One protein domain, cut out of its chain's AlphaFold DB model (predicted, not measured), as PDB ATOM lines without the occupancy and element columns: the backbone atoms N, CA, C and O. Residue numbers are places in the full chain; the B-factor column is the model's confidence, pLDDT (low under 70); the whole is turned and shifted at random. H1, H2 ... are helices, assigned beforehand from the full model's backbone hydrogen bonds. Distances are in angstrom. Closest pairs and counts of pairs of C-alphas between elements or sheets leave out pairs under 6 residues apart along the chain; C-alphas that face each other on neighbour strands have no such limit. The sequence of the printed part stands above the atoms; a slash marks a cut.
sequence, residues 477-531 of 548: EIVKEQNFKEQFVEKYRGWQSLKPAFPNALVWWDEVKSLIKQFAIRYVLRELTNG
ATOM      1  N   GLU A 477     116.019 153.247 127.470       73.12
ATOM      2  CA  GLU A 477     117.273 153.993 127.337       73.12
ATOM      3  C   GLU A 477     118.473 153.232 127.932       73.12
ATOM      4  O   GLU A 477     119.527 153.223 127.302       73.12
ATOM      5  N   ILE A 478     118.322 152.512 129.057       77.56
ATOM      6  CA  ILE A 478     119.458 151.771 129.656       77.56
ATOM      7  C   ILE A 478     119.899 150.591 128.776       77.56
ATOM      8  O   ILE A 478     121.061 150.207 128.774       77.56
ATOM      9  N   VAL A 479     118.989 150.061 127.950       75.00
ATOM     10  CA  VAL A 479     119.272 148.981 126.985       75.00
ATOM     11  C   VAL A 479     120.187 149.463 125.844       75.00
ATOM     12  O   VAL A 479     120.780 148.654 125.130       75.00
ATOM     13  N   LYS A 480     120.355 150.783 125.675       78.88
ATOM     14  CA  LYS A 480     121.303 151.370 124.716       78.88
ATOM     15  C   LYS A 480     122.735 151.408 125.256       78.88
ATOM     16  O   LYS A 480     123.665 151.473 124.456       78.88
ATOM     17  N   GLU A 481     122.926 151.345 126.575       81.12
ATOM     18  CA  GLU A 481     124.246 151.387 127.208       81.12
ATOM     19  C   GLU A 481     125.005 150.074 126.980       81.12
ATOM     20  O   GLU A 481     124.530 148.988 127.316       81.12
ATOM     21  N   GLN A 482     126.217 150.155 126.426       82.44
ATOM     22  CA  GLN A 482     127.002 148.963 126.087       82.44
ATOM     23  C   GLN A 482     127.374 148.134 127.330       82.44
ATOM     24  O   GLN A 482     127.275 146.911 127.304       82.44
ATOM     25  N   ASN A 483     127.708 148.801 128.441       84.81
ATOM     26  CA  ASN A 483     128.010 148.169 129.730       84.81
ATOM     27  C   ASN A 483     126.809 147.374 130.288       84.81
ATOM     28  O   ASN A 483     126.975 146.262 130.790       84.81
ATOM     29  N   PHE A 484     125.588 147.908 130.139       85.88
ATOM     30  CA  PHE A 484     124.360 147.190 130.484       85.88
ATOM     31  C   PHE A 484     124.192 145.937 129.620       85.88
ATOM     32  O   PHE A 484     123.963 144.860 130.165       85.88
ATOM     33  N   LYS A 485     124.342 146.052 128.291       84.69
ATOM     34  CA  LYS A 485     124.211 144.914 127.361       84.69
ATOM     35  C   LYS A 485     125.202 143.792 127.667       84.69
ATOM     36  O   LYS A 485     124.792 142.639 127.757       84.69
ATOM     37  N   GLU A 486     126.483 144.120 127.827       87.75
ATOM     38  CA  GLU A 486     127.552 143.133 128.022       87.75
ATOM     39  C   GLU A 486     127.343 142.359 129.345       87.75
ATOM     40  O   GLU A 486     127.335 141.126 129.337       87.75
ATOM     41  N   GLN A 487     127.021 143.048 130.452       88.38
ATOM     42  CA  GLN A 487     126.644 142.394 131.718       88.38
ATOM     43  C   GLN A 487     125.302 141.632 131.632       88.38
ATOM     44  O   GLN A 487     125.140 140.588 132.266       88.38
ATOM     45  N   PHE A 488     124.325 142.131 130.867       90.50
ATOM     46  CA  PHE A 488     123.017 141.485 130.714       90.50
ATOM     47  C   PHE A 488     123.117 140.164 129.947       90.50
ATOM     48  O   PHE A 488     122.549 139.169 130.389       90.50
ATOM     49  N   VAL A 489     123.861 140.122 128.837       90.12
ATOM     50  CA  VAL A 489     124.048 138.906 128.024       90.12
ATOM     51  C   VAL A 489     124.736 137.803 128.829       90.12
ATOM     52  O   VAL A 489     124.317 136.648 128.763       90.12
ATOM     53  N   GLU A 490     125.741 138.146 129.640       90.06
ATOM     54  CA  GLU A 490     126.401 137.199 130.548       90.06
ATOM     55  C   GLU A 490     125.400 136.577 131.542       90.06
ATOM     56  O   GLU A 490     125.331 135.353 131.686       90.06
ATOM     57  N   LYS A 491     124.567 137.401 132.193       90.38
ATOM     58  CA  LYS A 491     123.581 136.919 133.173       90.38
ATOM     59  C   LYS A 491     122.406 136.183 132.523       90.38
ATOM     60  O   LYS A 491     121.979 135.165 133.060       90.38
ATOM     61  N   TYR A 492     121.953 136.611 131.345       90.75
ATOM     62  CA  TYR A 492     120.905 135.928 130.583       90.75
ATOM     63  C   TYR A 492     121.345 134.530 130.126       90.75
ATOM     64  O   TYR A 492     120.593 133.578 130.325       90.75
ATOM     65  N   ARG A 493     122.587 134.359 129.643       90.88
ATOM     66  CA  ARG A 493     123.166 133.028 129.357       90.88
ATOM     67  C   ARG A 493     123.151 132.119 130.594       90.88
ATOM     68  O   ARG A 493     122.796 130.946 130.493       90.88
ATOM     69  N   GLY A 494     123.449 132.676 131.771       88.69
ATOM     70  CA  GLY A 494     123.333 131.976 133.056       88.69
ATOM     71  C   GLY A 494     121.897 131.602 133.460       88.69
ATOM     72  O   GLY A 494     121.705 130.627 134.176       88.69
ATOM     73  N   TRP A 495     120.875 132.330 133.000       91.75
ATOM     74  CA  TRP A 495     119.465 131.974 133.227       91.75
ATOM     75  C   TRP A 495     118.916 131.007 132.164       91.75
ATOM     76  O   TRP A 495     118.008 130.227 132.456       91.75
ATOM     77  N   GLN A 496     119.483 131.012 130.953       89.25
ATOM     78  CA  GLN A 496     119.182 130.040 129.897       89.25
ATOM     79  C   GLN A 496     119.646 128.625 130.267       89.25
ATOM     80  O   GLN A 496     118.898 127.677 130.036       89.25
ATOM     81  N   SER A 497     120.816 128.461 130.898       90.69
ATOM     82  CA  SER A 497     121.287 127.137 131.349       90.69
ATOM     83  C   SER A 497     120.395 126.504 132.426       90.69
ATOM     84  O   SER A 497     120.360 125.283 132.549       90.69
ATOM     85  N   LEU A 498     119.618 127.312 133.157       87.38
ATOM     86  CA  LEU A 498     118.644 126.848 134.150       87.38
ATOM     87  C   LEU A 498     117.292 126.434 133.543       87.38
ATOM     88  O   LEU A 498     116.477 125.857 134.258       87.38
ATOM     89  N   LYS A 499     117.031 126.675 132.246       89.19
ATOM     90  CA  LYS A 499     115.754 126.345 131.573       89.19
ATOM     91  C   LYS A 499     115.281 124.887 131.786       89.19
ATOM     92  O   LYS A 499     114.080 124.717 131.993       89.19
ATOM     93  N   PRO A 500     116.151 123.850 131.821       91.56
ATOM     94  CA  PRO A 500     115.737 122.467 132.099       91.56
ATOM     95  C   PRO A 500     115.274 122.192 133.540       91.56
ATOM     96  O   PRO A 500     114.671 121.153 133.786       91.56
ATOM     97  N   ALA A 501     115.546 123.085 134.499       89.00
ATOM     98  CA  ALA A 501     115.182 122.901 135.909       89.00
ATOM     99  C   ALA A 501     113.733 123.321 136.239       89.00
ATOM    100  O   ALA A 501     113.302 123.196 137.385       89.00
ATOM    101  N   PHE A 502     112.978 123.835 135.261       87.94
ATOM    102  CA  PHE A 502     111.614 124.336 135.451       87.94
ATOM    103  C   PHE A 502     110.568 123.398 134.824       87.94
ATOM    104  O   PHE A 502     110.810 122.866 133.741       87.94
ATOM    105  N   PRO A 503     109.363 123.247 135.418       82.19
ATOM    106  CA  PRO A 503     108.336 122.326 134.912       82.19
ATOM    107  C   PRO A 503     107.842 122.617 133.487       82.19
ATOM    108  O   PRO A 503     107.286 121.737 132.837       82.19
ATOM    109  N   ASN A 504     107.977 123.862 133.019       87.50
ATOM    110  CA  ASN A 504     107.704 124.280 131.646       87.50
ATOM    111  C   ASN A 504     108.325 125.665 131.368       87.50
ATOM    112  O   ASN A 504     108.700 126.401 132.286       87.50
ATOM    113  N   ALA A 505     108.373 126.042 130.087       77.88
ATOM    114  CA  ALA A 505     108.951 127.306 129.637       77.88
ATOM    115  C   ALA A 505     108.216 128.563 130.150       77.88
ATOM    116  O   ALA A 505     108.843 129.614 130.247       77.88
ATOM    117  N   LEU A 506     106.924 128.483 130.496       76.12
ATOM    118  CA  LEU A 506     106.148 129.630 130.982       76.12
ATOM    119  C   LEU A 506     106.519 129.984 132.430       76.12
ATOM    120  O   LEU A 506     106.704 131.161 132.736       76.12
ATOM    121  N   VAL A 507     106.711 128.977 133.291       76.00
ATOM    122  CA  VAL A 507     107.210 129.167 134.666       76.00
ATOM    123  C   VAL A 507     108.660 129.668 134.654       76.00
ATOM    124  O   VAL A 507     108.974 130.618 135.368       76.00
ATOM    125  N   TRP A 508     109.521 129.109 133.790       85.81
ATOM    126  CA  TRP A 508     110.883 129.629 133.573       85.81
ATOM    127  C   TRP A 508     110.865 131.102 133.146       85.81
ATOM    128  O   TRP A 508     111.542 131.929 133.755       85.81
ATOM    129  N   TRP A 509     110.046 131.461 132.152       83.56
ATOM    130  CA  TRP A 509     109.933 132.842 131.684       83.56
ATOM    131  C   TRP A 509     109.427 133.803 132.765       83.56
ATOM    132  O   TRP A 509     109.864 134.951 132.797       83.56
ATOM    133  N   ASP A 510     108.516 133.381 133.643       79.12
ATOM    134  CA  ASP A 510     108.049 134.218 134.753       79.12
ATOM    135  C   ASP A 510     109.148 134.511 135.788       79.12
ATOM    136  O   ASP A 510     109.255 135.656 136.239       79.12
ATOM    137  N   GLU A 511     110.017 133.544 136.096       80.75
ATOM    138  CA  GLU A 511     111.180 133.788 136.957       80.75
ATOM    139  C   GLU A 511     112.247 134.633 136.238       80.75
ATOM    140  O   GLU A 511     112.771 135.595 136.797       80.75
ATOM    141  N   VAL A 512     112.502 134.384 134.950       83.00
ATOM    142  CA  VAL A 512     113.411 135.215 134.140       83.00
ATOM    143  C   VAL A 512     112.948 136.680 134.097       83.00
ATOM    144  O   VAL A 512     113.776 137.576 134.252       83.00
ATOM    145  N   LYS A 513     111.641 136.968 133.996       81.38
ATOM    146  CA  LYS A 513     111.102 138.344 134.108       81.38
ATOM    147  C   LYS A 513     111.423 138.986 135.469       81.38
ATOM    148  O   LYS A 513     111.775 140.166 135.513       81.38
ATOM    149  N   SER A 514     111.333 138.226 136.566       79.62
ATOM    150  CA  SER A 514     111.726 138.673 137.915       79.62
ATOM    151  C   SER A 514     113.220 139.014 137.974       79.62
ATOM    152  O   SER A 514     113.599 140.102 138.417       79.62
ATOM    153  N   LEU A 515     114.071 138.132 137.446       84.44
ATOM    154  CA  LEU A 515     115.525 138.305 137.417       84.44
ATOM    155  C   LEU A 515     115.955 139.500 136.543       84.44
ATOM    156  O   LEU A 515     116.799 140.289 136.973       84.44
ATOM    157  N   ILE A 516     115.308 139.716 135.391       84.62
ATOM    158  CA  ILE A 516     115.485 140.906 134.540       84.62
ATOM    159  C   ILE A 516     115.119 142.191 135.307       84.62
ATOM    160  O   ILE A 516     115.913 143.136 135.328       84.62
ATOM    161  N   LYS A 517     113.958 142.225 135.986       82.44
ATOM    162  CA  LYS A 517     113.522 143.372 136.810       82.44
ATOM    163  C   LYS A 517     114.537 143.682 137.912       82.44
ATOM    164  O   LYS A 517     114.924 144.838 138.084       82.44
ATOM    165  N   GLN A 518     115.020 142.662 138.620       81.44
ATOM    166  CA  GLN A 518     116.031 142.821 139.666       81.44
ATOM    167  C   GLN A 518     117.387 143.294 139.125       81.44
ATOM    168  O   GLN A 518     118.003 144.172 139.730       81.44
ATOM    169  N   PHE A 519     117.856 142.746 138.001       85.31
ATOM    170  CA  PHE A 519     119.123 143.136 137.380       85.31
ATOM    171  C   PHE A 519     119.111 144.612 136.960       85.31
ATOM    172  O   PHE A 519     120.004 145.366 137.348       85.31
ATOM    173  N   ALA A 520     118.057 145.051 136.262       83.12
ATOM    174  CA  ALA A 520     117.902 146.440 135.827       83.12
ATOM    175  C   ALA A 520     117.881 147.434 137.003       83.12
ATOM    176  O   ALA A 520     118.527 148.481 136.940       83.12
ATOM    177  N   ILE A 521     117.196 147.092 138.101       79.06
ATOM    178  CA  ILE A 521     117.176 147.913 139.321       79.06
ATOM    179  C   ILE A 521     118.577 147.998 139.950       79.06
ATOM    180  O   ILE A 521     119.026 149.093 140.285       79.06
ATOM    181  N   ARG A 522     119.294 146.872 140.089       80.38
ATOM    182  CA  ARG A 522     120.642 146.849 140.694       80.38
ATOM    183  C   ARG A 522     121.678 147.609 139.862       80.38
ATOM    184  O   ARG A 522     122.526 148.272 140.453       80.38
ATOM    185  N   TYR A 523     121.607 147.536 138.530       82.50
ATOM    186  CA  TYR A 523     122.485 148.297 137.633       82.50
ATOM    187  C   TYR A 523     122.298 149.808 137.837       82.50
ATOM    188  O   TYR A 523     123.244 150.500 138.197       82.50
ATOM    189  N   VAL A 524     121.059 150.311 137.737       75.12
ATOM    190  CA  VAL A 524     120.770 151.748 137.913       75.12
ATOM    191  C   VAL A 524     121.166 152.244 139.310       75.12
ATOM    192  O   VAL A 524     121.705 153.340 139.439       75.12
ATOM    193  N   LEU A 525     120.953 151.445 140.362       72.12
ATOM    194  CA  LEU A 525     121.387 151.804 141.717       72.12
ATOM    195  C   LEU A 525     122.917 151.861 141.860       72.12
ATOM    196  O   LEU A 525     123.407 152.746 142.556       72.12
ATOM    197  N   ARG A 526     123.666 150.971 141.191       73.50
ATOM    198  CA  ARG A 526     125.138 150.974 141.196       73.50
ATOM    199  C   ARG A 526     125.700 152.237 140.544       73.50
ATOM    200  O   ARG A 526     126.529 152.909 141.156       73.50
ATOM    201  N   GLU A 527     125.213 152.594 139.358       67.38
ATOM    202  CA  GLU A 527     125.686 153.792 138.648       67.38
ATOM    203  C   GLU A 527     125.339 155.082 139.412       67.38
ATOM    204  O   GLU A 527     126.167 155.986 139.516       67.38
ATOM    205  N   LEU A 528     124.174 155.134 140.076       62.12
ATOM    206  CA  LEU A 528     123.821 156.234 140.985       62.12
ATOM    207  C   LEU A 528     124.742 156.344 142.217       62.12
ATOM    208  O   LEU A 528     124.902 157.444 142.744       62.12
ATOM    209  N   THR A 529     125.347 155.245 142.686       59.78
ATOM    210  CA  THR A 529     126.298 155.263 143.817       59.78
ATOM    211  C   THR A 529     127.751 155.529 143.421       59.78
ATOM    212  O   THR A 529     128.510 156.018 144.253       59.78
ATOM    213  N   ASN A 530     128.139 155.268 142.169       58.84
ATOM    214  CA  ASN A 530     129.515 155.455 141.685       58.84
ATOM    215  C   ASN A 530     129.863 156.920 141.335       58.84
ATOM    216  O   ASN A 530     131.001 157.219 140.981       58.84
ATOM    217  N   GLY A 531     128.908 157.845 141.459       50.53
ATOM    218  CA  GLY A 531     129.153 159.292 141.460       50.53
ATOM    219  C   GLY A 531     129.233 159.976 140.091       50.53
ATOM    220  O   GLY A 531     129.060 161.196 140.035       50.53
TER     221      GLY A 531
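This is residues 477 to 531 of the 548 residues of the protein "Putative zinc finger CCHC domain-containing protein 3-like" of Stichopus japonicus (UniProt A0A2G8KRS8). The printed part is a long, loosely closed helical hairpin: the long helix H2 runs along most of its length, and the shorter H1 lies beside part of it, running the opposite way. Residues 497 to 504 make the turn at one end, and at the other end residues 525 to 531, of which 525 to 529 belong to H2, stick out beyond the pairing. There are 55 residues printed, with two named helices in the order H1, H2 and no named strand; the class is all helix. The whole is loose, with a radius of gyration of the C-alphas of 12.9 A, and its outline is a rod spanning 43 by 17 by 16 A.

H2, residues 505 to 529, is the longest helix. H1, residues 482 to 496, only just touches it, with 3 pairs of C-alphas within 8 A. The closest C-alphas of the two are those of Trp 495 and Val 512, 6.9 A apart. H2 touches H1 with residues 512 to 523 alone. Their lines stand at a shallow tilt of 30 degrees, and they run opposite ways, 10.8 A from centre to centre; together they form a helical hairpin. In both H1 and H2 every O i to N i+4 pair is within hydrogen-bond range.

H2 has 25 residues and measures 35.8 A from C-alpha 505 at (108.951, 127.306, 129.637) to C-alpha 529 at (126.298, 155.263, 143.817). H1 has 15 residues and measures 20.8 A, beginning with C-alpha 482 at (127.002, 148.963, 126.087).

The two C-alphas farthest apart are those of Pro 503 and Gly 531, at 42.9 A. The printed part has no cut, and the link from H1 to H2, 8 residues, is short. The mean pLDDT of the printed part is 81.5; residues 527 to 531 are under 70.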